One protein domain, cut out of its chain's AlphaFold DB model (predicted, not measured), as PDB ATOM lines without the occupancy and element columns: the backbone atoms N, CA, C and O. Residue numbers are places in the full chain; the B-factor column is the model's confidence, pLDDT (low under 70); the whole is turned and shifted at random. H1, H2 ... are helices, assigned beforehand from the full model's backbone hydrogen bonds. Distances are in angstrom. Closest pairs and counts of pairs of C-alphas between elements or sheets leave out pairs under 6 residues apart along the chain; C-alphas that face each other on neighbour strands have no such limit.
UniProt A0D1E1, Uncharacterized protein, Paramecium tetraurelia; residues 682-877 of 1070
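What this domain is: This is residues 682 to 877 of the 1070 residues of an uncharacterized protein of Paramecium tetraurelia (UniProt A0D1E1). Two lobes of crossed helices are set end to end along the longest axis. In one, H3 and H4 make the core between H1 and H2; in the other, H7 and H8 run side by side, opposite ways, at the far end, and H5 and H10 join the lobes, with H6 near the middle. The printed part has 196 residues with ten named helices, H1 to H10 in chain order, and no named strand: all helix. It is compact, with a radius of gyration of the C-alphas of 17.2 A, and only just elongated, spanning 51 by 34 by 28 A.

How they stand to each other: Begin with the longest helix, H4, residues 759 to 775. With its residues 762 to 766 alone it touches H3, residues 743 to 755, at a steep tilt of 47 degrees, opposite ways; their closest C-alphas, Val 752 and Asp 762, are 5.9 A apart. H1, residues 695 to 708, touches H4 with residues 701 to 705 alone, closest at the C-alphas of Met 705 and Lys 767, 6.7 A. H2, residues 720 to 733, touches H4 with residues 720 to 723 alone, closest at the C-alphas of Ile 723 and Thr 769, 7.1 A; H1 and H2 are apart. Look next at H5, residues 781 to 790, which touches H4, the C-alphas of Phe 773 and Cys 783 closest at 5.2 A. H10, residues 862 to 877, touches H5 with residues 863 to 867 alone, closest at the C-alphas of Thr 782 and Asp 863, 5.3 A. H8, residues 835 to 847, touches H10 at a steep tilt of 50 degrees, with its residues 841 to 845 alone; the closest C-alphas are those of Ile 845 and Phe 869, 6.6 A. H7, residues 817 to 830, is close to H8 but not clearly touching, at a shallow tilt of 23 degrees. H6, residues 796 to 809, touches H7, the C-alphas of Ser 808 and Thr 823 closest at 6.8 A. H9, residues 851 to 855, only just touches H7, with 3 pairs of C-alphas within 8 A, those of Tyr 817 and Gln 854 closest at 6.1 A. In H1 to H8 every O i to N i+4 pair is within hydrogen-bond range; H10 has 10 of 12, and H9 0 of 1 but 2 of 2 O i to N i+3 pairs.

Where its parts are: Find C-alpha 695 at (219.336, 207.734, 172.148), where H1 begins; it runs 19.9 A. H4 runs 24.2 A from C-alpha 759 at (214.104, 217.116, 163.323). H10, 20.5 A long with a kink of 32 degrees near residue 871, ends at (221.294, 182.856, 178.183).

The domain as a whole: The farthest C-alphas, Ser 758 and Ser 836, are 52.9 A apart. The printed part has no cut; the link H1 to H2 is long. Residues 736 to 739, 756 to 757 and 759 to 760 are under 70 in pLDDT.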
ATOM      1  N   GLU A 682     213.745 202.050 178.842       80.88
ATOM      2  CA  GLU A 682     215.096 202.643 178.830       80.88
ATOM      3  C   GLU A 682     216.154 201.766 179.485       80.88
ATOM      4  O   GLU A 682     217.291 201.748 179.022       80.88
ATOM      5  N   LYS A 683     215.796 201.072 180.568       76.25
ATOM      6  CA  LYS A 683     216.719 200.197 181.288       76.25
ATOM      7  C   LYS A 683     216.965 198.917 180.511       76.25
ATOM      8  O   LYS A 683     218.114 198.523 180.342       76.25
ATOM      9  N   LYS A 684     215.905 198.322 179.950       76.56
ATOM     10  CA  LYS A 684     216.029 197.148 179.074       76.56
ATOM     11  C   LYS A 684     216.877 197.443 177.835       76.56
ATOM     12  O   LYS A 684     217.723 196.640 177.463       76.56
ATOM     13  N   LEU A 685     216.687 198.622 177.241       82.38
ATOM     14  CA  LEU A 685     217.433 199.098 176.072       82.38
ATOM     15  C   LEU A 685     218.725 199.846 176.435       82.38
ATOM     16  O   LEU A 685     219.322 200.452 175.555       82.38
ATOM     17  N   ARG A 686     219.143 199.841 177.709       77.06
ATOM     18  CA  ARG A 686     220.399 200.423 178.229       77.06
ATOM     19  C   ARG A 686     220.743 201.804 177.665       77.06
ATOM     20  O   ARG A 686     221.868 202.085 177.264       77.06
ATOM     21  N   ILE A 687     219.769 202.705 177.653       83.62
ATOM     22  CA  ILE A 687     219.951 204.036 177.054       83.62
ATOM     23  C   ILE A 687     221.027 204.857 177.766       83.62
ATOM     24  O   ILE A 687     221.674 205.680 177.128       83.62
ATOM     25  N   SER A 688     221.255 204.618 179.060       77.12
ATOM     26  CA  SER A 688     222.292 205.292 179.850       77.12
ATOM     27  C   SER A 688     223.719 204.990 179.389       77.12
ATOM     28  O   SER A 688     224.592 205.832 179.581       77.12
ATOM     29  N   THR A 689     223.965 203.819 178.796       76.19
ATOM     30  CA  THR A 689     225.293 203.411 178.309       76.19
ATOM     31  C   THR A 689     225.447 203.586 176.800       76.19
ATOM     32  O   THR A 689     226.535 203.375 176.265       76.19
ATOM     33  N   CYS A 690     224.382 204.002 176.110       84.50
ATOM     34  CA  CYS A 690     224.416 204.250 174.679       84.50
ATOM     35  C   CYS A 690     225.261 205.508 174.383       84.50
ATOM     36  O   CYS A 690     224.951 206.584 174.900       84.50
ATOM     37  N   PRO A 691     226.301 205.421 173.532       82.81
ATOM     38  CA  PRO A 691     227.185 206.554 173.241       82.81
ATOM     39  C   PRO A 691     226.509 207.640 172.385       82.81
ATOM     40  O   PRO A 691     227.040 208.741 172.228       82.81
ATOM     41  N   VAL A 692     225.341 207.343 171.807       88.31
ATOM     42  CA  VAL A 692     224.656 208.219 170.855       88.31
ATOM     43  C   VAL A 692     223.784 209.243 171.589       88.31
ATOM     44  O   VAL A 692     222.847 208.893 172.304       88.31
ATOM     45  N   LYS A 693     224.027 210.540 171.348       87.31
ATOM     46  CA  LYS A 693     223.276 211.650 171.978       87.31
ATOM     47  C   LYS A 693     221.768 211.612 171.694       87.31
ATOM     48  O   LYS A 693     220.974 212.054 172.520       87.31
ATOM     49  N   SER A 694     221.362 211.085 170.538       89.19
ATOM     50  CA  SER A 694     219.954 210.961 170.143       89.19
ATOM     51  C   SER A 694     219.214 209.822 170.852       89.19
ATOM     52  O   SER A 694     217.987 209.756 170.762       89.19
ATOM     53  N   ALA A 695     219.916 208.946 171.584       91.19
ATOM     54  CA  ALA A 695     219.336 207.734 172.148       91.19
ATOM     55  C   ALA A 695     218.150 208.025 173.077       91.19
ATOM     56  O   ALA A 695     217.107 207.378 172.972       91.19
ATOM     57  N   SER A 696     218.259 209.044 173.936       89.69
ATOM     58  CA  SER A 696     217.156 209.464 174.812       89.69
ATOM     59  C   SER A 696     215.935 209.929 174.008       89.69
ATOM     60  O   SER A 696     214.814 209.483 174.260       89.69
ATOM     61  N   TYR A 697     216.146 210.755 172.977       92.62
ATOM     62  CA  TYR A 697     215.073 211.258 172.119       92.62
ATOM     63  C   TYR A 697     214.386 210.131 171.333       92.62
ATOM     64  O   TYR A 697     213.164 209.987 171.408       92.62
ATOM     65  N   ALA A 698     215.159 209.276 170.658       93.69
ATOM     66  CA  ALA A 698     214.647 208.124 169.913       93.69
ATOM     67  C   ALA A 698     213.855 207.159 170.813       93.69
ATOM     68  O   ALA A 698     212.818 206.625 170.404       93.69
ATOM     69  N   THR A 699     214.297 206.976 172.062       94.00
ATOM     70  CA  THR A 699     213.598 206.135 173.046       94.00
ATOM     71  C   THR A 699     212.298 206.765 173.525       94.00
ATOM     72  O   THR A 699     211.285 206.075 173.622       94.00
ATOM     73  N   ASN A 700     212.276 208.075 173.769       92.00
ATOM     74  CA  ASN A 700     211.046 208.784 174.126       92.00
ATOM     75  C   ASN A 700     210.008 208.702 173.002       92.00
ATOM     76  O   ASN A 700     208.827 208.454 173.260       92.00
ATOM     77  N   LEU A 701     210.449 208.831 171.746       93.62
ATOM     78  CA  LEU A 701     209.589 208.614 170.587       93.62
ATOM     79  C   LEU A 701     209.070 207.172 170.533       93.62
ATOM     80  O   LEU A 701     207.869 206.976 170.364       93.62
ATOM     81  N   LEU A 702     209.931 206.169 170.734       95.44
ATOM     82  CA  LEU A 702     209.531 204.758 170.783       95.44
ATOM     83  C   LEU A 702     208.470 204.504 171.865       95.44
ATOM     84  O   LEU A 702     207.442 203.891 171.589       95.44
ATOM     85  N   LYS A 703     208.660 205.035 173.075       93.19
ATOM     86  CA  LYS A 703     207.688 204.934 174.176       93.19
ATOM     87  C   LYS A 703     206.346 205.568 173.849       93.19
ATOM     88  O   LYS A 703     205.296 204.991 174.138       93.19
ATOM     89  N   GLN A 704     206.372 206.750 173.238       92.75
ATOM     90  CA  GLN A 704     205.163 207.400 172.745       92.75
ATOM     91  C   GLN A 704     204.443 206.507 171.728       92.75
ATOM     92  O   GLN A 704     203.216 206.448 171.734       92.75
ATOM     93  N   MET A 705     205.188 205.802 170.874       93.19
ATOM     94  CA  MET A 705     204.611 204.896 169.887       93.19
ATOM     95  C   MET A 705     204.021 203.645 170.519       93.19
ATOM     96  O   MET A 705     202.870 203.346 170.238       93.19
ATOM     97  N   LEU A 706     204.750 202.971 171.407       91.50
ATOM     98  CA  LEU A 706     204.274 201.758 172.072       91.50
ATOM     99  C   LEU A 706     203.048 202.025 172.960       91.50
ATOM    100  O   LEU A 706     202.134 201.211 172.990       91.50
ATOM    101  N   SER A 707     202.987 203.178 173.635       89.75
ATOM    102  CA  SER A 707     201.840 203.540 174.487       89.75
ATOM    103  C   SER A 707     200.589 203.959 173.711       89.75
ATOM    104  O   SER A 707     199.481 203.780 174.206       89.75
ATOM    105  N   LYS A 708     200.746 204.532 172.510       89.75
ATOM    106  CA  LYS A 708     199.638 205.057 171.688       89.75
ATOM    107  C   LYS A 708     199.307 204.180 170.482       89.75
ATOM    108  O   LYS A 708     198.527 204.601 169.626       89.75
ATOM    109  N   PHE A 709     199.941 203.018 170.351       89.94
ATOM    110  CA  PHE A 709     199.715 202.145 169.210       89.94
ATOM    111  C   PHE A 709     198.317 201.528 169.288       89.94
ATOM    112  O   PHE A 709     197.945 200.926 170.291       89.94
ATOM    113  N   ASN A 710     197.553 201.681 168.210       86.75
ATOM    114  CA  ASN A 710     196.264 201.036 168.025       86.75
ATOM    115  C   ASN A 710     196.278 200.356 166.656       86.75
ATOM    116  O   ASN A 710     196.470 201.025 165.637       86.75
ATOM    117  N   ILE A 711     196.062 199.041 166.645       86.44
ATOM    118  CA  ILE A 711     196.114 198.208 165.438       86.44
ATOM    119  C   ILE A 711     195.083 198.628 164.379       86.44
ATOM    120  O   ILE A 711     195.285 198.407 163.186       86.44
ATOM    121  N   ASN A 712     194.009 199.309 164.791       85.12
ATOM    122  CA  ASN A 712     192.942 199.761 163.900       85.12
ATOM    123  C   ASN A 712     193.335 200.992 163.062       85.12
ATOM    124  O   ASN A 712     192.664 201.312 162.081       85.12
ATOM    125  N   TYR A 713     194.424 201.688 163.407       81.94
ATOM    126  CA  TYR A 713     194.822 202.917 162.726       81.94
ATOM    127  C   TYR A 713     195.782 202.635 161.559       81.94
ATOM    128  O   TYR A 713     196.994 202.522 161.739       81.94
ATOM    129  N   ARG A 714     195.231 202.527 160.343       82.50
ATOM    130  CA  ARG A 714     195.980 202.144 159.125       82.50
ATOM    131  C   ARG A 714     196.634 203.304 158.362       82.50
ATOM    132  O   ARG A 714     197.379 203.061 157.413       82.50
ATOM    133  N   THR A 715     196.351 204.561 158.705       84.75
ATOM    134  CA  THR A 715     196.835 205.700 157.911       84.75
ATOM    135  C   THR A 715     198.321 205.973 158.154       84.75
ATOM    136  O   THR A 715     198.827 205.921 159.276       84.75
ATOM    137  N   GLY A 716     199.039 206.276 157.068       84.19
ATOM    138  CA  GLY A 716     200.450 206.642 157.128       84.19
ATOM    139  C   GLY A 716     201.385 205.492 157.502       84.19
ATOM    140  O   GLY A 716     202.372 205.752 158.174       84.19
ATOM    141  N   LEU A 717     201.107 204.252 157.081       92.69
ATOM    142  CA  LEU A 717     202.022 203.102 157.188       92.69
ATOM    143  C   LEU A 717     202.887 202.965 155.923       92.69
ATOM    144  O   LEU A 717     202.512 203.460 154.858       92.69
ATOM    145  N   TYR A 718     204.072 202.368 156.029       95.00
ATOM    146  CA  TYR A 718     204.825 201.909 154.854       95.00
ATOM    147  C   TYR A 718     204.220 200.607 154.321       95.00
ATOM    148  O   TYR A 718     203.573 199.875 155.064       95.00
ATOM    149  N   GLN A 719     204.417 200.316 153.033       96.12
ATOM    150  CA  GLN A 719     204.126 198.980 152.511       96.12
ATOM    151  C   GLN A 719     205.101 197.969 153.128       96.12
ATOM    152  O   GLN A 719     206.237 198.332 153.441       96.12
ATOM    153  N   LEU A 720     204.664 196.714 153.294       95.25
ATOM    154  CA  LEU A 720     205.482 195.664 153.911       95.25
ATOM    155  C   LEU A 720     206.821 195.481 153.171       95.25
ATOM    156  O   LEU A 720     207.871 195.481 153.799       95.25
ATOM    157  N   SER A 721     206.801 195.432 151.837       94.94
ATOM    158  CA  SER A 721     208.017 195.346 151.016       94.94
ATOM    159  C   SER A 721     208.980 196.510 151.267       94.94
ATOM    160  O   SER A 721     210.172 196.293 151.461       94.94
ATOM    161  N   THR A 722     208.468 197.742 151.335       94.44
ATOM    162  CA  THR A 722     209.280 198.941 151.581       94.44
ATOM    163  C   THR A 722     209.928 198.928 152.962       94.44
ATOM    164  O   THR A 722     211.087 199.310 153.098       94.44
ATOM    165  N   ILE A 723     209.200 198.518 154.008       95.75
ATOM    166  CA  ILE A 723     209.777 198.490 155.357       95.75
ATOM    167  C   ILE A 723     210.816 197.382 155.519       95.75
ATOM    168  O   ILE A 723     211.844 197.631 156.142       95.75
ATOM    169  N   LEU A 724     210.590 196.212 154.915       94.62
ATOM    170  CA  LEU A 724     211.567 195.125 154.911       94.62
ATOM    171  C   LEU A 724     212.818 195.513 154.119       94.62
ATOM    172  O   LEU A 724     213.923 195.326 154.607       94.62
ATOM    173  N   GLN A 725     212.675 196.160 152.958       93.62
ATOM    174  CA  GLN A 725     213.826 196.679 152.215       93.62
ATOM    175  C   GLN A 725     214.636 197.684 153.051       93.62
ATOM    176  O   GLN A 725     215.850 197.543 153.180       93.62
ATOM    177  N   ASN A 726     213.967 198.661 153.674       92.69
ATOM    178  CA  ASN A 726     214.634 199.649 154.526       92.69
ATOM    179  C   ASN A 726     215.328 199.004 155.736       92.69
ATOM    180  O   ASN A 726     216.374 199.483 156.175       92.69
ATOM    181  N   TYR A 727     214.740 197.945 156.297       95.00
ATOM    182  CA  TYR A 727     215.343 197.167 157.376       95.00
ATOM    183  C   TYR A 727     216.596 196.434 156.904       95.00
ATOM    184  O   TYR A 727     217.638 196.540 157.542       95.00
ATOM    185  N   ASN A 728     216.523 195.772 155.753       92.94
ATOM    186  CA  ASN A 728     217.646 195.029 155.201       92.94
ATOM    187  C   ASN A 728     218.828 195.956 154.901       92.94
ATOM    188  O   ASN A 728     219.966 195.667 155.267       92.94
ATOM    189  N   GLU A 729     218.553 197.118 154.306       91.56
ATOM    190  CA  GLU A 729     219.565 198.150 154.084       91.56
ATOM    191  C   GLU A 729     220.161 198.679 155.394       91.56
ATOM    192  O   GLU A 729     221.357 198.966 155.445       91.56
ATOM    193  N   LEU A 730     219.352 198.813 156.452       93.31
ATOM    194  CA  LEU A 730     219.828 199.207 157.778       93.31
ATOM    195  C   LEU A 730     220.783 198.155 158.352       93.31
ATOM    196  O   LEU A 730     221.891 198.516 158.735       93.31
ATOM    197  N   ILE A 731     220.376 196.883 158.409       92.88
ATOM    198  CA  ILE A 731     221.173 195.801 159.008       92.88
ATOM    199  C   ILE A 731     222.542 195.685 158.331       92.88
ATOM    200  O   ILE A 731     223.556 195.611 159.021       92.88
ATOM    201  N   MET A 732     222.595 195.794 157.002       89.19
ATOM    202  CA  MET A 732     223.854 195.751 156.246       89.19
ATOM    203  C   MET A 732     224.753 196.979 156.464       89.19
ATOM    204  O   MET A 732     225.959 196.905 156.233       89.19
ATOM    205  N   LYS A 733     224.191 198.114 156.901       89.75
ATOM    206  CA  LYS A 733     224.929 199.361 157.166       89.75
ATOM    207  C   LYS A 733     225.396 199.499 158.612       89.75
ATOM    208  O   LYS A 733     226.240 200.359 158.864       89.75
ATOM    209  N   ILE A 734     224.866 198.723 159.563       89.56
ATOM    210  CA  ILE A 734     225.270 198.830 160.973       89.56
ATOM    211  C   ILE A 734     226.718 198.327 161.114       89.56
ATOM    212  O   ILE A 734     226.986 197.139 160.911       89.56
ATOM    213  N   PRO A 735     227.677 199.207 161.461       78.88
ATOM    214  CA  PRO A 735     229.068 198.810 161.588       78.88
ATOM    215  C   PRO A 735     229.277 197.979 162.851       78.88
ATOM    216  O   PRO A 735     228.722 198.253 163.915       78.88
ATOM    217  N   ASN A 736     230.186 197.016 162.741       69.31
ATOM    218  CA  ASN A 736     230.540 196.086 163.808       69.31
ATOM    219  C   ASN A 736     231.087 196.728 165.091       69.31
ATOM    220  O   ASN A 736     231.119 196.126 166.162       69.31
ATOM    221  N   THR A 737     231.567 197.959 164.964       62.84
ATOM    222  CA  THR A 737     232.260 198.692 166.019       62.84
ATOM    223  C   THR A 737     231.316 199.402 166.981       62.84
ATOM    224  O   THR A 737     231.735 199.729 168.091       62.84
ATOM    225  N   ILE A 738     230.050 199.630 166.610       66.75
ATOM    226  CA  ILE A 738     229.076 200.303 167.480       66.75
ATOM    227  C   ILE A 738     228.422 199.255 168.382       66.75
ATOM    228  O   ILE A 738     227.252 198.906 168.254       66.75
ATOM    229  N   GLN A 739     229.217 198.731 169.311       68.44
ATOM    230  CA  GLN A 739     228.707 197.882 170.377       68.44
ATOM    231  C   GLN A 739     227.827 198.727 171.311       68.44
ATOM    232  O   GLN A 739     228.137 199.881 171.610       68.44
ATOM    233  N   ASN A 740     226.733 198.139 171.793       80.94
ATOM    234  CA  ASN A 740     225.840 198.708 172.813       80.94
ATOM    235  C   ASN A 740     224.858 199.802 172.368       80.94
ATOM    236  O   ASN A 740     224.399 200.584 173.200       80.94
ATOM    237  N   THR A 741     224.483 199.850 171.089       90.19
ATOM    238  CA  THR A 741     223.392 200.723 170.624       90.19
ATOM    239  C   THR A 741     222.149 199.884 170.295       90.19
ATOM    240  O   THR A 741     222.245 198.917 169.544       90.19
ATOM    241  N   PRO A 742     220.967 200.187 170.865       92.69
ATOM    242  CA  PRO A 742     219.757 199.406 170.611       92.69
ATOM    243  C   PRO A 742     219.182 199.681 169.213       92.69
ATOM    244  O   PRO A 742     219.364 200.761 168.643       92.69
ATOM    245  N   LEU A 743     218.431 198.714 168.673       94.94
ATOM    246  CA  LEU A 743     217.959 198.718 167.282       94.94
ATOM    247  C   LEU A 743     217.184 199.988 166.917       94.94
ATOM    248  O   LEU A 743     217.365 200.547 165.840       94.94
ATOM    249  N   HIS A 744     216.333 200.475 167.818       95.19
ATOM    250  CA  HIS A 744     215.514 201.658 167.563       95.19
ATOM    251  C   HIS A 744     216.354 202.938 167.444       95.19
ATOM    252  O   HIS A 744     215.985 203.847 166.703       95.19
ATOM    253  N   VAL A 745     217.505 203.005 168.119       95.00
ATOM    254  CA  VAL A 745     218.454 204.116 167.968       95.00
ATOM    255  C   VAL A 745     219.155 204.013 166.622       95.00
ATOM    256  O   VAL A 745     219.214 205.012 165.915       95.00
ATOM    257  N   HIS A 746     219.582 202.818 166.204       94.75
ATOM    258  CA  HIS A 746     220.118 202.613 164.854       94.75
ATOM    259  C   HIS A 746     219.108 202.992 163.763       94.75
ATOM    260  O   HIS A 746     219.468 203.670 162.805       94.75
ATOM    261  N   MET A 747     217.834 202.626 163.927       95.38
ATOM    262  CA  MET A 747     216.763 203.036 163.013       95.38
ATOM    263  C   MET A 747     216.617 204.557 162.950       95.38
ATOM    264  O   MET A 747     216.478 205.113 161.862       95.38
ATOM    265  N   TYR A 748     216.639 205.230 164.101       95.06
ATOM    266  CA  TYR A 748     216.536 206.683 164.162       95.06
ATOM    267  C   TYR A 748     217.738 207.363 163.494       95.06
ATOM    268  O   TYR A 748     217.547 208.190 162.607       95.06
ATOM    269  N   GLU A 749     218.959 206.968 163.853       93.25
ATOM    270  CA  GLU A 749     220.194 207.506 163.270       93.25
ATOM    271  C   GLU A 749     220.254 207.284 161.761       93.25
ATOM    272  O   GLU A 749     220.615 208.190 161.018       93.25
ATOM    273  N   ASN A 750     219.829 206.113 161.282       92.38
ATOM    274  CA  ASN A 750     219.796 205.824 159.854       92.38
ATOM    275  C   ASN A 750     218.806 206.727 159.107       92.38
ATOM    276  O   ASN A 750     219.111 207.196 158.011       92.38
ATOM    277  N   ILE A 751     217.642 207.016 159.700       92.50
ATOM    278  CA  ILE A 751     216.662 207.954 159.134       92.50
ATOM    279  C   ILE A 751     217.239 209.372 159.093       92.50
ATOM    280  O   ILE A 751     217.156 210.021 158.053       92.50
ATOM    281  N   VAL A 752     217.855 209.833 160.185       90.75
ATOM    282  CA  VAL A 752     218.488 211.162 160.253       90.75
ATOM    283  C   VAL A 752     219.616 211.280 159.223       90.75
ATOM    284  O   VAL A 752     219.703 212.281 158.510       90.75
ATOM    285  N   ALA A 753     220.442 210.241 159.086       89.25
ATOM    286  CA  ALA A 753     221.550 210.207 158.136       89.25
ATOM    287  C   ALA A 753     221.082 210.236 156.672       89.25
ATOM    288  O   ALA A 753     221.697 210.916 155.856       89.25
ATOM    289  N   HIS A 754     219.993 209.536 156.329       85.69
ATOM    290  CA  HIS A 754     219.493 209.473 154.948       85.69
ATOM    291  C   HIS A 754     218.711 210.717 154.516       85.69
ATOM    292  O   HIS A 754     218.667 211.015 153.324       85.69
ATOM    293  N   TYR A 755     218.063 211.424 155.446       81.56
ATOM    294  CA  TYR A 755     217.092 212.466 155.094       81.56
ATOM    295  C   TYR A 755     217.452 213.886 155.555       81.56
ATOM    296  O   TYR A 755     216.819 214.835 155.087       81.56
ATOM    297  N   GLY A 756     218.505 214.057 156.362       69.38
ATOM    298  CA  GLY A 756     219.030 215.369 156.760       69.38
ATOM    299  C   GLY A 756     218.238 216.059 157.883       69.38
ATOM    300  O   GLY A 756     217.111 215.698 158.182       69.38
ATOM    301  N   GLN A 757     218.848 217.085 158.499       56.50
ATOM    302  CA  GLN A 757     218.567 217.642 159.844       56.50
ATOM    303  C   GLN A 757     217.207 218.346 160.088       56.50
ATOM    304  O   GLN A 757     217.102 219.237 160.936       56.50
ATOM    305  N   SER A 758     216.132 217.980 159.399       71.12
ATOM    306  CA  SER A 758     214.789 218.440 159.759       71.12
ATOM    307  C   SER A 758     214.232 217.535 160.872       71.12
ATOM    308  O   SER A 758     213.554 216.537 160.625       71.12
ATOM    309  N   GLN A 759     214.489 217.907 162.135       65.94
ATOM    310  CA  GLN A 759     214.104 217.116 163.323       65.94
ATOM    311  C   GLN A 759     212.626 216.669 163.313       65.94
ATOM    312  O   GLN A 759     212.295 215.567 163.753       65.94
ATOM    313  N   PHE A 760     211.722 217.496 162.773       68.50
ATOM    314  CA  PHE A 760     210.295 217.174 162.678       68.50
ATOM    315  C   PHE A 760     209.966 216.119 161.611       68.50
ATOM    316  O   PHE A 760     209.103 215.266 161.847       68.50
ATOM    317  N   SER A 761     210.623 216.142 160.446       79.50
ATOM    318  CA  SER A 761     210.398 215.115 159.418       79.50
ATOM    319  C   SER A 761     210.949 213.766 159.850       79.50
ATOM    320  O   SER A 761     210.302 212.743 159.614       79.50
ATOM    321  N   ASP A 762     212.093 213.768 160.526       85.50
ATOM    322  CA  ASP A 762     212.790 212.550 160.938       85.50
ATOM    323  C   ASP A 762     212.010 211.834 162.031       85.50
ATOM    324  O   ASP A 762     211.743 210.637 161.927       85.50
ATOM    325  N   ALA A 763     211.504 212.588 163.012       88.50
ATOM    326  CA  ALA A 763     210.618 212.059 164.037       88.50
ATOM    327  C   ALA A 763     209.356 211.418 163.435       88.50
ATOM    328  O   ALA A 763     208.955 210.334 163.858       88.50
ATOM    329  N   ASN A 764     208.731 212.037 162.428       91.31
ATOM    330  CA  ASN A 764     207.534 211.481 161.788       91.31
ATOM    331  C   ASN A 764     207.834 210.223 160.963       91.31
ATOM    332  O   ASN A 764     207.071 209.256 161.028       91.31
ATOM    333  N   ARG A 765     208.953 210.194 160.230       93.00
ATOM    334  CA  ARG A 765     209.404 209.010 159.475       93.00
ATOM    335  C   ARG A 765     209.768 207.861 160.402       93.00
ATOM    336  O   ARG A 765     209.372 206.725 160.149       93.00
ATOM    337  N   TYR A 766     210.446 208.157 161.505       95.31
ATOM    338  CA  TYR A 766     210.756 207.186 162.545       95.31
ATOM    339  C   TYR A 766     209.479 206.616 163.169       95.31
ATOM    340  O   TYR A 766     209.271 205.406 163.144       95.31
ATOM    341  N   LYS A 767     208.542 207.469 163.607       94.50
ATOM    342  CA  LYS A 767     207.232 207.033 164.127       94.50
ATOM    343  C   LYS A 767     206.468 206.165 163.129       94.50
ATOM    344  O   LYS A 767     205.888 205.156 163.524       94.50
ATOM    345  N   ARG A 768     206.469 206.537 161.846       94.69
ATOM    346  CA  ARG A 768     205.853 205.765 160.756       94.69
ATOM    347  C   ARG A 768     206.506 204.395 160.580       94.69
ATOM    348  O   ARG A 768     205.789 203.409 160.423       94.69
ATOM    349  N   THR A 769     207.832 204.327 160.659       96.06
ATOM    350  CA  THR A 769     208.600 203.073 160.599       96.06
ATOM    351  C   THR A 769     208.218 202.153 161.759       96.06
ATOM    352  O   THR A 769     207.764 201.038 161.529       96.06
ATOM    353  N   ILE A 770     208.263 202.658 162.997       96.75
ATOM    354  CA  ILE A 770     207.887 201.896 164.199       96.75
ATOM    355  C   ILE A 770     206.429 201.412 164.135       96.75
ATOM    356  O   ILE A 770     206.164 200.243 164.396       96.75
ATOM    357  N   ARG A 771     205.473 202.270 163.732       95.31
ATOM    358  CA  ARG A 771     204.062 201.854 163.550       95.31
ATOM    359  C   ARG A 771     203.911 200.729 162.544       95.31
ATOM    360  O   ARG A 771     203.081 199.855 162.748       95.31
ATOM    361  N   SER A 772     204.666 200.788 161.456       96.75
ATOM    362  CA  SER A 772     204.568 199.807 160.381       96.75
ATOM    363  C   SER A 772     205.080 198.442 160.850       96.75
ATOM    364  O   SER A 772     204.388 197.456 160.629       96.75
ATOM    365  N   PHE A 773     206.193 198.383 161.593       97.56
ATOM    366  CA  PHE A 773     206.644 197.133 162.222       97.56
ATOM    367  C   PHE A 773     205.612 196.570 163.203       97.56
ATOM    368  O   PHE A 773     205.261 195.399 163.104       97.56
ATOM    369  N   LEU A 774     205.064 197.409 164.090       95.88
ATOM    370  CA  LEU A 774     204.028 196.988 165.045       95.88
ATOM    371  C   LEU A 774     202.755 196.485 164.345       95.88
ATOM    372  O   LEU A 774     202.128 195.540 164.806       95.88
ATOM    373  N   PHE A 775     202.364 197.096 163.224       96.25
ATOM    374  CA  PHE A 775     201.183 196.685 162.460       96.25
ATOM    375  C   PHE A 775     201.382 195.361 161.712       96.25
ATOM    376  O   PHE A 775     200.433 194.594 161.555       96.25
ATOM    377  N   PHE A 776     202.601 195.086 161.245       96.69
ATOM    378  CA  PHE A 776     202.937 193.866 160.508       96.69
ATOM    379  C   PHE A 776     203.540 192.757 161.383       96.69
ATOM    380  O   PHE A 776     203.980 191.753 160.827       96.69
ATOM    381  N   GLU A 777     203.519 192.897 162.714       95.38
ATOM    382  CA  GLU A 777     204.074 191.929 163.679       95.38
ATOM    383  C   GLU A 777     203.603 190.490 163.409       95.38
ATOM    384  O   GLU A 777     204.405 189.568 163.448       95.38
ATOM    385  N   THR A 778     202.327 190.294 163.070       92.38
ATOM    386  CA  THR A 778     201.750 188.962 162.805       92.38
ATOM    387  C   THR A 778     201.864 188.505 161.351       92.38
ATOM    388  O   THR A 778     201.481 187.383 161.033       92.38
ATOM    389  N   LYS A 779     202.342 189.366 160.443       92.31
ATOM    390  CA  LYS A 779     202.376 189.092 158.994       92.31
ATOM    391  C   LYS A 779     203.762 188.747 158.461       92.31
ATOM    392  O   LYS A 779     203.868 188.294 157.328       92.31
ATOM    393  N   SER A 780     204.814 189.025 159.225       93.75
ATOM    394  CA  SER A 780     206.201 188.786 158.826       93.75
ATOM    395  C   SER A 780     207.036 188.458 160.057       93.75
ATOM    396  O   SER A 780     207.000 189.185 161.048       93.75
ATOM    397  N   SER A 781     207.821 187.389 159.955       90.31
ATOM    398  CA  SER A 781     208.835 186.966 160.926       90.31
ATOM    399  C   SER A 781     209.847 188.067 161.235       90.31
ATOM    400  O   SER A 781     210.106 188.345 162.403       90.31
ATOM    401  N   THR A 782     210.357 188.758 160.211       94.31
ATOM    402  CA  THR A 782     211.228 189.930 160.377       94.31
ATOM    403  C   THR A 782     210.553 190.999 161.227       94.31
ATOM    404  O   THR A 782     211.139 191.498 162.186       94.31
ATOM    405  N   CYS A 783     209.292 191.338 160.933       96.25
ATOM    406  CA  CYS A 783     208.550 192.312 161.737       96.25
ATOM    407  C   CYS A 783     208.357 191.829 163.178       96.25
ATOM    408  O   CYS A 783     208.522 192.623 164.099       96.25
ATOM    409  N   GLN A 784     208.058 190.546 163.386       94.81
ATOM    410  CA  GLN A 784     207.936 189.950 164.716       94.81
ATOM    411  C   GLN A 784     209.240 190.073 165.516       94.81
ATOM    412  O   GLN A 784     209.233 190.568 166.646       94.81
ATOM    413  N   LEU A 785     210.368 189.699 164.911       95.00
ATOM    414  CA  LEU A 785     211.701 189.801 165.503       95.00
ATOM    415  C   LEU A 785     212.060 191.251 165.849       95.00
ATOM    416  O   LEU A 785     212.453 191.556 166.978       95.00
ATOM    417  N   VAL A 786     211.860 192.171 164.904       96.31
ATOM    418  CA  VAL A 786     212.085 193.606 165.112       96.31
ATOM    419  C   VAL A 786     211.224 194.131 166.254       96.31
ATOM    420  O   VAL A 786     211.719 194.854 167.117       96.31
ATOM    421  N   VAL A 787     209.943 193.764 166.303       96.06
ATOM    422  CA  VAL A 787     209.042 194.211 167.367       96.06
ATOM    423  C   VAL A 787     209.491 193.700 168.735       96.06
ATOM    424  O   VAL A 787     209.410 194.467 169.694       96.06
ATOM    425  N   LYS A 788     210.054 192.491 168.843       95.06
ATOM    426  CA  LYS A 788     210.655 192.018 170.102       95.06
ATOM    427  C   LYS A 788     211.845 192.863 170.549       95.06
ATOM    428  O   LYS A 788     211.920 193.212 171.728       95.06
ATOM    429  N   PHE A 789     212.718 193.292 169.635       94.75
ATOM    430  CA  PHE A 789     213.764 194.272 169.961       94.75
ATOM    431  C   PHE A 789     213.173 195.629 170.382       94.75
ATOM    432  O   PHE A 789     213.619 196.225 171.360       94.75
ATOM    433  N   LEU A 790     212.130 196.115 169.700       94.31
ATOM    434  CA  LEU A 790     211.479 197.396 170.014       94.31
ATOM    435  C   LEU A 790     210.739 197.383 171.362       94.31
ATOM    436  O   LEU A 790     210.762 198.372 172.093       94.31
ATOM    437  N   LYS A 791     210.093 196.268 171.718       92.38
ATOM    438  CA  LYS A 791     209.456 196.046 173.029       92.38
ATOM    439  C   LYS A 791     210.477 195.729 174.130       92.38
ATOM    440  O   LYS A 791     210.105 195.650 175.304       92.38
ATOM    441  N   ALA A 792     211.754 195.597 173.762       88.12
ATOM    442  CA  ALA A 792     212.844 195.175 174.629       88.12
ATOM    443  C   ALA A 792     212.573 193.808 175.291       88.12
ATOM    444  O   ALA A 792     212.855 193.590 176.470       88.12
ATOM    445  N   GLU A 793     211.945 192.904 174.543       88.19
ATOM    446  CA  GLU A 793     211.864 191.476 174.872       88.19
ATOM    447  C   GLU A 793     213.187 190.778 174.541       88.19
ATOM    448  O   GLU A 793     213.619 189.906 175.291       88.19
ATOM    449  N   TYR A 794     213.859 191.244 173.483       89.81
ATOM    450  CA  TYR A 794     215.270 190.989 173.203       89.81
ATOM    451  C   TYR A 794     216.095 192.224 173.561       89.81
ATOM    452  O   TYR A 794     215.714 193.355 173.239       89.81
ATOM    453  N   ASP A 795     217.199 192.015 174.273       84.94
ATOM    454  CA  ASP A 795     218.065 193.093 174.742       84.94
ATOM    455  C   ASP A 795     219.178 193.430 173.734       84.94
ATOM    456  O   ASP A 795     219.266 192.897 172.628       84.94
ATOM    457  N   ILE A 796     220.046 194.369 174.107       85.94
ATOM    458  CA  ILE A 796     221.179 194.795 173.274       85.94
ATOM    459  C   ILE A 796     222.170 193.661 172.990       85.94
ATOM    460  O   ILE A 796     222.786 193.655 171.929       85.94
ATOM    461  N   GLN A 797     222.353 192.714 173.912       83.94
ATOM    462  CA  GLN A 797     223.253 191.586 173.675       83.94
ATOM    463  C   GLN A 797     222.661 190.637 172.636       83.94
ATOM    464  O   GLN A 797     223.403 190.156 171.786       83.94
ATOM    465  N   ASP A 798     221.341 190.435 172.656       89.62
ATOM    466  CA  ASP A 798     220.639 189.662 171.623       89.62
ATOM    467  C   ASP A 798     220.780 190.326 170.247       89.62
ATOM    468  O   ASP A 798     220.974 189.646 169.242       89.62
ATOM    469  N   LEU A 799     220.748 191.664 170.195       91.50
ATOM    470  CA  LEU A 799     220.972 192.405 168.954       91.50
ATOM    471  C   LEU A 799     222.426 192.298 168.480       91.50
ATOM    472  O   LEU A 799     222.670 192.100 167.295       91.50
ATOM    473  N   ASN A 800     223.397 192.407 169.388       88.50
ATOM    474  CA  ASN A 800     224.808 192.232 169.043       88.50
ATOM    475  C   ASN A 800     225.066 190.816 168.503       88.50
ATOM    476  O   ASN A 800     225.768 190.668 167.508       88.50
ATOM    477  N   LEU A 801     224.461 189.795 169.120       90.19
ATOM    478  CA  LEU A 801     224.494 188.409 168.654       90.19
ATOM    479  C   LEU A 801     223.887 188.280 167.252       90.19
ATOM    480  O   LEU A 801     224.529 187.737 166.355       90.19
ATOM    481  N   TYR A 802     222.692 188.845 167.048       93.31
ATOM    482  CA  TYR A 802     222.033 188.923 165.743       93.31
ATOM    483  C   TYR A 802     222.968 189.510 164.678       93.31
ATOM    484  O   TYR A 802     223.166 188.894 163.634       93.31
ATOM    485  N   LEU A 803     223.589 190.661 164.952       92.00
ATOM    486  CA  LEU A 803     224.457 191.353 163.994       92.00
ATOM    487  C   LEU A 803     225.751 190.577 163.707       92.00
ATOM    488  O   LEU A 803     226.143 190.471 162.545       92.00
ATOM    489  N   GLN A 804     226.381 189.997 164.732       91.00
ATOM    490  CA  GLN A 804     227.605 189.202 164.586       91.00
ATOM    491  C   GLN A 804     227.395 187.973 163.698       91.00
ATOM    492  O   GLN A 804     228.247 187.658 162.861       91.00
ATOM    493  N   ILE A 805     226.257 187.290 163.857       91.62
ATOM    494  CA  ILE A 805     225.918 186.124 163.038       91.62
ATOM    495  C   ILE A 805     225.615 186.560 161.597       91.62
ATOM    496  O   ILE A 805     226.197 185.982 160.676       91.62
ATOM    497  N   VAL A 806     224.813 187.617 161.381       91.62
ATOM    498  CA  VAL A 806     224.536 188.162 160.030       91.62
ATOM    499  C   VAL A 806     225.834 188.447 159.273       91.62
ATOM    500  O   VAL A 806     226.008 188.030 158.129       91.62
ATOM    501  N   GLN A 807     226.774 189.148 159.903       88.94
ATOM    502  CA  GLN A 807     228.016 189.548 159.237       88.94
ATOM    503  C   GLN A 807     228.949 188.370 158.969       88.94
ATOM    504  O   GLN A 807     229.699 188.397 157.993       88.94
ATOM    505  N   SER A 808     228.911 187.345 159.823       89.00
ATOM    506  CA  SER A 808     229.686 186.120 159.626       89.00
ATOM    507  C   SER A 808     229.165 185.309 158.437       89.00
ATOM    508  O   SER A 808     229.954 184.680 157.735       89.00
ATOM    509  N   LEU A 809     227.856 185.362 158.173       88.38
ATOM    510  CA  LEU A 809     227.225 184.654 157.059       88.38
ATOM    511  C   LEU A 809     227.491 185.310 155.702       88.38
ATOM    512  O   LEU A 809     227.589 184.590 154.706       88.38
ATOM    513  N   GLN A 810     227.599 186.645 155.659       84.06
ATOM    514  CA  GLN A 810     227.724 187.479 154.444       84.06
ATOM    515  C   GLN A 810     226.586 187.317 153.413       84.06
ATOM    516  O   GLN A 810     226.552 188.017 152.406       84.06
ATOM    517  N   GLU A 811     225.638 186.424 153.678       80.06
ATOM    518  CA  GLU A 811     224.446 186.148 152.894       80.06
ATOM    519  C   GLU A 811     223.254 186.597 153.738       80.06
ATOM    520  O   GLU A 811     222.971 186.031 154.786       80.06
ATOM    521  N   TYR A 812     222.597 187.675 153.331       85.38
ATOM    522  CA  TYR A 812     221.392 188.197 153.970       85.38
ATOM    523  C   TYR A 812     220.514 188.807 152.869       85.38
ATOM    524  O   TYR A 812     221.055 189.473 151.979       85.38
ATOM    525  N   PRO A 813     219.186 188.589 152.860       85.19
ATOM    526  CA  PRO A 813     218.358 187.980 153.914       85.19
ATOM    527  C   PRO A 813     218.225 186.448 153.853       85.19
ATOM    528  O   PRO A 813     217.646 185.851 154.751       85.19
ATOM    529  N   ASN A 814     218.747 185.806 152.807       89.81
ATOM    530  CA  ASN A 814     218.521 184.386 152.535       89.81
ATOM    531  C   ASN A 814     219.764 183.550 152.854       89.81
ATOM    532  O   ASN A 814     220.826 183.810 152.293       89.81
ATOM    533  N   VAL A 815     219.620 182.534 153.708       89.06
ATOM    534  CA  VAL A 815     220.722 181.693 154.209       89.06
ATOM    535  C   VAL A 815     220.309 180.222 154.198       89.06
ATOM    536  O   VAL A 815     219.161 179.889 154.488       89.06
ATOM    537  N   SER A 816     221.238 179.319 153.872       89.94
ATOM    538  CA  SER A 816     220.997 177.881 154.027       89.94
ATOM    539  C   SER A 816     221.088 177.463 155.497       89.94
ATOM    540  O   SER A 816     221.971 177.906 156.236       89.94
ATOM    541  N   TYR A 817     220.200 176.564 155.926       89.44
ATOM    542  CA  TYR A 817     220.163 176.096 157.315       89.44
ATOM    543  C   TYR A 817     221.521 175.551 157.795       89.44
ATOM    544  O   TYR A 817     221.969 175.893 158.885       89.44
ATOM    545  N   SER A 818     222.223 174.769 156.964       90.06
ATOM    546  CA  SER A 818     223.547 174.230 157.306       90.06
ATOM    547  C   SER A 818     224.571 175.328 157.586       90.06
ATOM    548  O   SER A 818     225.235 175.297 158.617       90.06
ATOM    549  N   LYS A 819     224.643 176.351 156.727       91.50
ATOM    550  CA  LYS A 819     225.587 177.460 156.892       91.50
ATOM    551  C   LYS A 819     225.267 178.308 158.126       91.50
ATOM    552  O   LYS A 819     226.186 178.788 158.795       91.50
ATOM    553  N   PHE A 820     223.982 178.471 158.451       92.12
ATOM    554  CA  PHE A 820     223.543 179.099 159.700       92.12
ATOM    555  C   PHE A 820     224.041 178.320 160.925       92.12
ATOM    556  O   PHE A 820     224.666 178.914 161.804       92.12
ATOM    557  N   ILE A 821     223.847 176.996 160.953       92.94
ATOM    558  CA  ILE A 821     224.323 176.134 162.045       92.94
ATOM    559  C   ILE A 821     225.852 176.154 162.157       92.94
ATOM    560  O   ILE A 821     226.368 176.351 163.254       92.94
ATOM    561  N   ASP A 822     226.587 176.044 161.049       93.38
ATOM    562  CA  ASP A 822     228.057 176.095 161.056       93.38
ATOM    563  C   ASP A 822     228.575 177.426 161.621       93.38
ATOM    564  O   ASP A 822     229.535 177.470 162.397       93.38
ATOM    565  N   THR A 823     227.901 178.527 161.279       94.69
ATOM    566  CA  THR A 823     228.233 179.857 161.800       94.69
ATOM    567  C   THR A 823     227.926 179.972 163.290       94.69
ATOM    568  O   THR A 823     228.738 180.528 164.030       94.69
ATOM    569  N   LEU A 824     226.802 179.416 163.753       93.50
ATOM    570  CA  LEU A 824     226.478 179.342 165.178       93.50
ATOM    571  C   LEU A 824     227.511 178.523 165.954       93.50
ATOM    572  O   LEU A 824     227.982 178.977 166.992       93.50
ATOM    573  N   LEU A 825     227.902 177.351 165.451       94.19
ATOM    574  CA  LEU A 825     228.916 176.494 166.075       94.19
ATOM    575  C   LEU A 825     230.255 177.220 166.214       94.19
ATOM    576  O   LEU A 825     230.872 177.195 167.281       94.19
ATOM    577  N   LYS A 826     230.677 177.925 165.160       94.00
ATOM    578  CA  LYS A 826     231.872 178.768 165.205       94.00
ATOM    579  C   LYS A 826     231.728 179.885 166.241       94.00
ATOM    580  O   LYS A 826     232.619 180.054 167.069       94.00
ATOM    581  N   TRP A 827     230.601 180.596 166.241       93.06
ATOM    582  CA  TRP A 827     230.336 181.665 167.205       93.06
ATOM    583  C   TRP A 827     230.364 181.152 168.652       93.06
ATOM    584  O   TRP A 827     230.969 181.786 169.517       93.06
ATOM    585  N   PHE A 828     229.781 179.984 168.925       90.56
ATOM    586  CA  PHE A 828     229.836 179.348 170.241       90.56
ATOM    587  C   PHE A 828     231.263 178.999 170.665       90.56
ATOM    588  O   PHE A 828     231.635 179.242 171.815       90.56
ATOM    589  N   SER A 829     232.071 178.473 169.742       88.62
ATOM    590  CA  SER A 829     233.481 178.163 169.991       88.62
ATOM    591  C   SER A 829     234.288 179.426 170.317       88.62
ATOM    592  O   SER A 829     234.972 179.474 171.342       88.62
ATOM    593  N   ASP A 830     234.120 180.487 169.522       86.88
ATOM    594  CA  ASP A 830     234.791 181.778 169.719       86.88
ATOM    595  C   ASP A 830     234.400 182.433 171.061       86.88
ATOM    596  O   ASP A 830     235.220 183.089 171.709       86.88
ATOM    597  N   ASN A 831     233.166 182.199 171.526       82.19
ATOM    598  CA  ASN A 831     232.648 182.686 172.810       82.19
ATOM    599  C   ASN A 831     232.812 181.687 173.972       82.19
ATOM    600  O   ASN A 831     232.252 181.905 175.047       82.19
ATOM    601  N   LYS A 832     233.622 180.633 173.795       83.25
ATOM    602  CA  LYS A 832     234.014 179.666 174.840       83.25
ATOM    603  C   LYS A 832     232.850 178.903 175.492       83.25
ATOM    604  O   LYS A 832     232.921 178.578 176.677       83.25
ATOM    605  N   TYR A 833     231.799 178.593 174.740       82.12
ATOM    606  CA  TYR A 833     230.761 177.669 175.210       82.12
ATOM    607  C   TYR A 833     231.321 176.246 175.308       82.12
ATOM    608  O   TYR A 833     232.133 175.834 174.478       82.12
ATOM    609  N   SER A 834     230.904 175.482 176.319       83.31
ATOM    610  CA  SER A 834     231.341 174.087 176.449       83.31
ATOM    611  C   SER A 834     230.591 173.178 175.473       83.31
ATOM    612  O   SER A 834     229.435 173.434 175.136       83.31
ATOM    613  N   GLN A 835     231.226 172.082 175.043       87.94
ATOM    614  CA  GLN A 835     230.654 171.193 174.024       87.94
ATOM    615  C   GLN A 835     229.260 170.673 174.406       87.94
ATOM    616  O   GLN A 835     228.347 170.729 173.596       87.94
ATOM    617  N   SER A 836     229.061 170.275 175.667       85.12
ATOM    618  CA  SER A 836     227.751 169.821 176.152       85.12
ATOM    619  C   SER A 836     226.665 170.897 176.027       85.12
ATOM    620  O   SER A 836     225.501 170.587 175.783       85.12
ATOM    621  N   GLU A 837     227.005 172.172 176.204       83.06
ATOM    622  CA  GLU A 837     226.041 173.266 176.066       83.06
ATOM    623  C   GLU A 837     225.696 173.515 174.609       83.06
ATOM    624  O   GLU A 837     224.523 173.701 174.293       83.06
ATOM    625  N   ILE A 838     226.710 173.474 173.745       90.75
ATOM    626  CA  ILE A 838     226.540 173.559 172.299       90.75
ATOM    627  C   ILE A 838     225.612 172.433 171.841       90.75
ATOM    628  O   ILE A 838     224.592 172.715 171.222       90.75
ATOM    629  N   ASP A 839     225.890 171.189 172.229       90.56
ATOM    630  CA  ASP A 839     225.092 170.021 171.849       90.56
ATOM    631  C   ASP A 839     223.629 170.156 172.299       90.56
ATOM    632  O   ASP A 839     222.720 169.886 171.520       90.56
ATOM    633  N   ASN A 840     223.384 170.644 173.522       88.69
ATOM    634  CA  ASN A 840     222.028 170.882 174.027       88.69
ATOM    635  C   ASN A 840     221.294 171.982 173.243       88.69
ATOM    636  O   ASN A 840     220.128 171.814 172.895       88.69
ATOM    637  N   ILE A 841     221.962 173.105 172.954       90.69
ATOM    638  CA  ILE A 841     221.359 174.204 172.186       90.69
ATOM    639  C   ILE A 841     221.046 173.743 170.760       90.69
ATOM    640  O   ILE A 841     219.957 174.003 170.255       90.69
ATOM    641  N   ILE A 842     221.976 173.038 170.113       91.69
ATOM    642  CA  ILE A 842     221.783 172.506 168.762       91.69
ATOM    643  C   ILE A 842     220.671 171.456 168.744       91.69
ATOM    644  O   ILE A 842     219.839 171.476 167.838       91.69
ATOM    645  N   TYR A 843     220.597 170.593 169.758       91.81
ATOM    646  CA  TYR A 843     219.504 169.638 169.909       91.81
ATOM    647  C   TYR A 843     218.144 170.344 170.009       91.81
ATOM    648  O   TYR A 843     217.224 170.015 169.257       91.81
ATOM    649  N   ASP A 844     218.029 171.374 170.851       90.38
ATOM    650  CA  ASP A 844     216.804 172.173 170.979       90.38
ATOM    651  C   ASP A 844     216.426 172.864 169.654       90.38
ATOM    652  O   ASP A 844     215.253 172.908 169.285       90.38
ATOM    653  N   ILE A 845     217.404 173.372 168.894       90.00
ATOM    654  CA  ILE A 845     217.166 173.964 167.565       90.00
ATOM    655  C   ILE A 845     216.689 172.895 166.576       90.00
ATOM    656  O   ILE A 845     215.729 173.129 165.842       90.00
ATOM    657  N   SER A 846     217.316 171.717 166.576       86.38
ATOM    658  CA  SER A 846     216.986 170.599 165.679       86.38
ATOM    659  C   SER A 846     215.637 169.940 165.977       86.38
ATOM    660  O   SER A 846     215.101 169.238 165.128       86.38
ATOM    661  N   THR A 847     215.083 170.164 167.169       87.38
ATOM    662  CA  THR A 847     213.761 169.667 167.587       87.38
ATOM    663  C   THR A 847     212.686 170.753 167.564       87.38
ATOM    664  O   THR A 847     211.505 170.458 167.749       87.38
ATOM    665  N   SER A 848     213.075 172.009 167.325       87.81
ATOM    666  CA  SER A 848     212.150 173.130 167.180       87.81
ATOM    667  C   SER A 848     211.320 173.020 165.903       87.81
ATOM    668  O   SER A 848     211.630 172.245 165.000       87.81
ATOM    669  N   GLU A 849     210.296 173.866 165.774       78.75
ATOM    670  CA  GLU A 849     209.517 173.952 164.537       78.75
ATOM    671  C   GLU A 849     210.407 174.225 163.315       78.75
ATOM    672  O   GLU A 849     210.067 173.803 162.228       78.75
ATOM    673  N   VAL A 850     211.594 174.819 163.455       72.94
ATOM    674  CA  VAL A 850     212.520 175.062 162.330       72.94
ATOM    675  C   VAL A 850     213.145 173.780 161.775       72.94
ATOM    676  O   VAL A 850     213.696 173.794 160.678       72.94
ATOM    677  N   ALA A 851     213.026 172.647 162.470       74.25
ATOM    678  CA  ALA A 851     213.548 171.361 162.020       74.25
ATOM    679  C   ALA A 851     213.043 170.962 160.623       74.25
ATOM    680  O   ALA A 851     213.787 170.365 159.847       74.25
ATOM    681  N   TYR A 852     211.815 171.347 160.239       72.38
ATOM    682  CA  TYR A 852     211.328 171.068 158.881       72.38
ATOM    683  C   TYR A 852     212.139 171.809 157.806       72.38
ATOM    684  O   TYR A 852     212.259 171.307 156.687       72.38
ATOM    685  N   MET A 853     212.739 172.963 158.127       76.06
ATOM    686  CA  MET A 853     213.594 173.712 157.199       76.06
ATOM    687  C   MET A 853     214.906 172.983 156.906       76.06
ATOM    688  O   MET A 853     215.464 173.166 155.833       76.06
ATOM    689  N   GLN A 854     215.358 172.086 157.790       73.94
ATOM    690  CA  GLN A 854     216.518 171.224 157.536       73.94
ATOM    691  C   GLN A 854     216.294 170.299 156.326       73.94
ATOM    692  O   GLN A 854     217.240 169.959 155.619       73.94
ATOM    693  N   SER A 855     215.042 169.898 156.079       72.75
ATOM    694  CA  SER A 855     214.678 169.027 154.955       72.75
ATOM    695  C   SER A 855     214.562 169.768 153.620       72.75
ATOM    696  O   SER A 855     214.673 169.155 152.558       72.75
ATOM    697  N   GLN A 856     214.371 171.091 153.652       72.25
ATOM    698  CA  GLN A 856     214.293 171.910 152.451       72.25
ATOM    699  C   GLN A 856     215.697 172.395 152.085       72.25
ATOM    700  O   GLN A 856     216.262 173.255 152.743       72.25
ATOM    701  N   GLN A 857     216.262 171.884 150.988       72.19
ATOM    702  CA  GLN A 857     217.580 172.310 150.487       72.19
ATOM    703  C   GLN A 857     217.605 173.754 149.928       72.19
ATOM    704  O   GLN A 857     218.593 174.169 149.326       72.19
ATOM    705  N   GLY A 858     216.516 174.514 150.083       75.00
ATOM    706  CA  GLY A 858     216.383 175.881 149.588       75.00
ATOM    707  C   GLY A 858     216.895 176.941 150.573       75.00
ATOM    708  O   GLY A 858     217.084 176.658 151.756       75.00
ATOM    709  N   PRO A 859     217.113 178.181 150.101       77.75
ATOM    710  CA  PRO A 859     217.395 179.312 150.977       77.75
ATOM    711  C   PRO A 859     216.217 179.579 151.924       77.75
ATOM    712  O   PRO A 859     215.070 179.666 151.483       77.75
ATOM    713  N   CYS A 860     216.512 179.754 153.209       83.56
ATOM    714  CA  CYS A 860     215.545 180.147 154.228       83.56
ATOM    715  C   CYS A 860     215.740 181.618 154.606       83.56
ATOM    716  O   CYS A 860     216.844 182.157 154.506       83.56
ATOM    717  N   ASP A 861     214.667 182.257 155.069       88.38
ATOM    718  CA  ASP A 861     214.734 183.606 155.628       88.38
ATOM    719  C   ASP A 861     215.520 183.575 156.949       88.38
ATOM    720  O   ASP A 861     215.122 182.918 157.919       88.38
ATOM    721  N   TYR A 862     216.647 184.284 156.970       91.31
ATOM    722  CA  TYR A 862     217.533 184.393 158.121       91.31
ATOM    723  C   TYR A 862     216.796 184.863 159.378       91.31
ATOM    724  O   TYR A 862     217.052 184.347 160.468       91.31
ATOM    725  N   ASP A 863     215.855 185.802 159.250       92.06
ATOM    726  CA  ASP A 863     215.164 186.367 160.409       92.06
ATOM    727  C   ASP A 863     214.256 185.332 161.089       92.06
ATOM    728  O   ASP A 863     214.069 185.392 162.305       92.06
ATOM    729  N   ILE A 864     213.749 184.336 160.346       91.25
ATOM    730  CA  ILE A 864     213.003 183.206 160.924       91.25
ATOM    731  C   ILE A 864     213.933 182.317 161.749       91.25
ATOM    732  O   ILE A 864     213.619 181.999 162.901       91.25
ATOM    733  N   LEU A 865     215.078 181.932 161.173       91.38
ATOM    734  CA  LEU A 865     216.076 181.099 161.851       91.38
ATOM    735  C   LEU A 865     216.564 181.786 163.129       91.38
ATOM    736  O   LEU A 865     216.621 181.172 164.195       91.38
ATOM    737  N   MET A 866     216.852 183.082 163.033       93.75
ATOM    738  CA  MET A 866     217.390 183.868 164.131       93.75
ATOM    739  C   MET A 866     216.355 184.140 165.229       93.75
ATOM    740  O   MET A 866     216.698 184.083 166.408       93.75
ATOM    741  N   TYR A 867     215.086 184.378 164.886       92.31
ATOM    742  CA  TYR A 867     214.001 184.501 165.868       92.31
ATOM    743  C   TYR A 867     213.868 183.237 166.727       92.31
ATOM    744  O   TYR A 867     213.829 183.312 167.955       92.31
ATOM    745  N   GLN A 868     213.856 182.071 166.086       89.75
ATOM    746  CA  GLN A 868     213.715 180.782 166.768       89.75
ATOM    747  C   GLN A 868     214.956 180.439 167.587       89.75
ATOM    748  O   GLN A 868     214.853 180.008 168.738       89.75
ATOM    749  N   PHE A 869     216.137 180.713 167.033       92.75
ATOM    750  CA  PHE A 869     217.380 180.604 167.774       92.75
ATOM    751  C   PHE A 869     217.369 181.484 169.026       92.75
ATOM    752  O   PHE A 869     217.682 180.979 170.096       92.75
ATOM    753  N   LEU A 870     216.973 182.758 168.936       92.44
ATOM    754  CA  LEU A 870     216.929 183.654 170.094       92.44
ATOM    755  C   LEU A 870     215.916 183.196 171.154       92.44
ATOM    756  O   LEU A 870     216.227 183.275 172.340       92.44
ATOM    757  N   GLU A 871     214.754 182.656 170.772       89.75
ATOM    758  CA  GLU A 871     213.798 182.047 171.718       89.75
ATOM    759  C   GLU A 871     214.405 180.878 172.502       89.75
ATOM    760  O   GLU A 871     214.275 180.790 173.726       89.75
ATOM    761  N   ILE A 872     215.101 179.977 171.810       89.38
ATOM    762  CA  ILE A 872     215.782 178.841 172.439       89.38
ATOM    763  C   ILE A 872     216.942 179.347 173.289       89.38
ATOM    764  O   ILE A 872     217.079 178.988 174.459       89.38
ATOM    765  N   PHE A 873     217.748 180.236 172.722       88.12
ATOM    766  CA  PHE A 873     218.926 180.786 173.356       88.12
ATOM    767  C   PHE A 873     218.571 181.564 174.617       88.12
ATOM    768  O   PHE A 873     219.323 181.476 175.575       88.12
ATOM    769  N   GLN A 874     217.410 182.220 174.719       83.56
ATOM    770  CA  GLN A 874     216.959 182.843 175.971       83.56
ATOM    771  C   GLN A 874     216.862 181.857 177.145       83.56
ATOM    772  O   GLN A 874     217.173 182.233 178.280       83.56
ATOM    773  N   LYS A 875     216.503 180.589 176.898       81.62
ATOM    774  CA  LYS A 875     216.494 179.540 177.936       81.62
ATOM    775  C   LYS A 875     217.908 179.273 178.461       81.62
ATOM    776  O   LYS A 875     218.093 179.075 179.662       81.62
ATOM    777  N   HIS A 876     218.898 179.354 177.575       76.00
ATOM    778  CA  HIS A 876     220.313 179.092 177.854       76.00
ATOM    779  C   HIS A 876     221.099 180.343 178.286       76.00
ATOM    780  O   HIS A 876     222.044 180.236 179.066       76.00
ATOM    781  N   LYS A 877     220.678 181.549 177.879       70.81
ATOM    782  CA  LYS A 877     221.294 182.856 178.183       70.81
ATOM    783  C   LYS A 877     221.279 183.166 179.677       70.81
ATOM    784  O   LYS A 877     222.158 183.858 180.182       70.81
TER     785      LYS A 877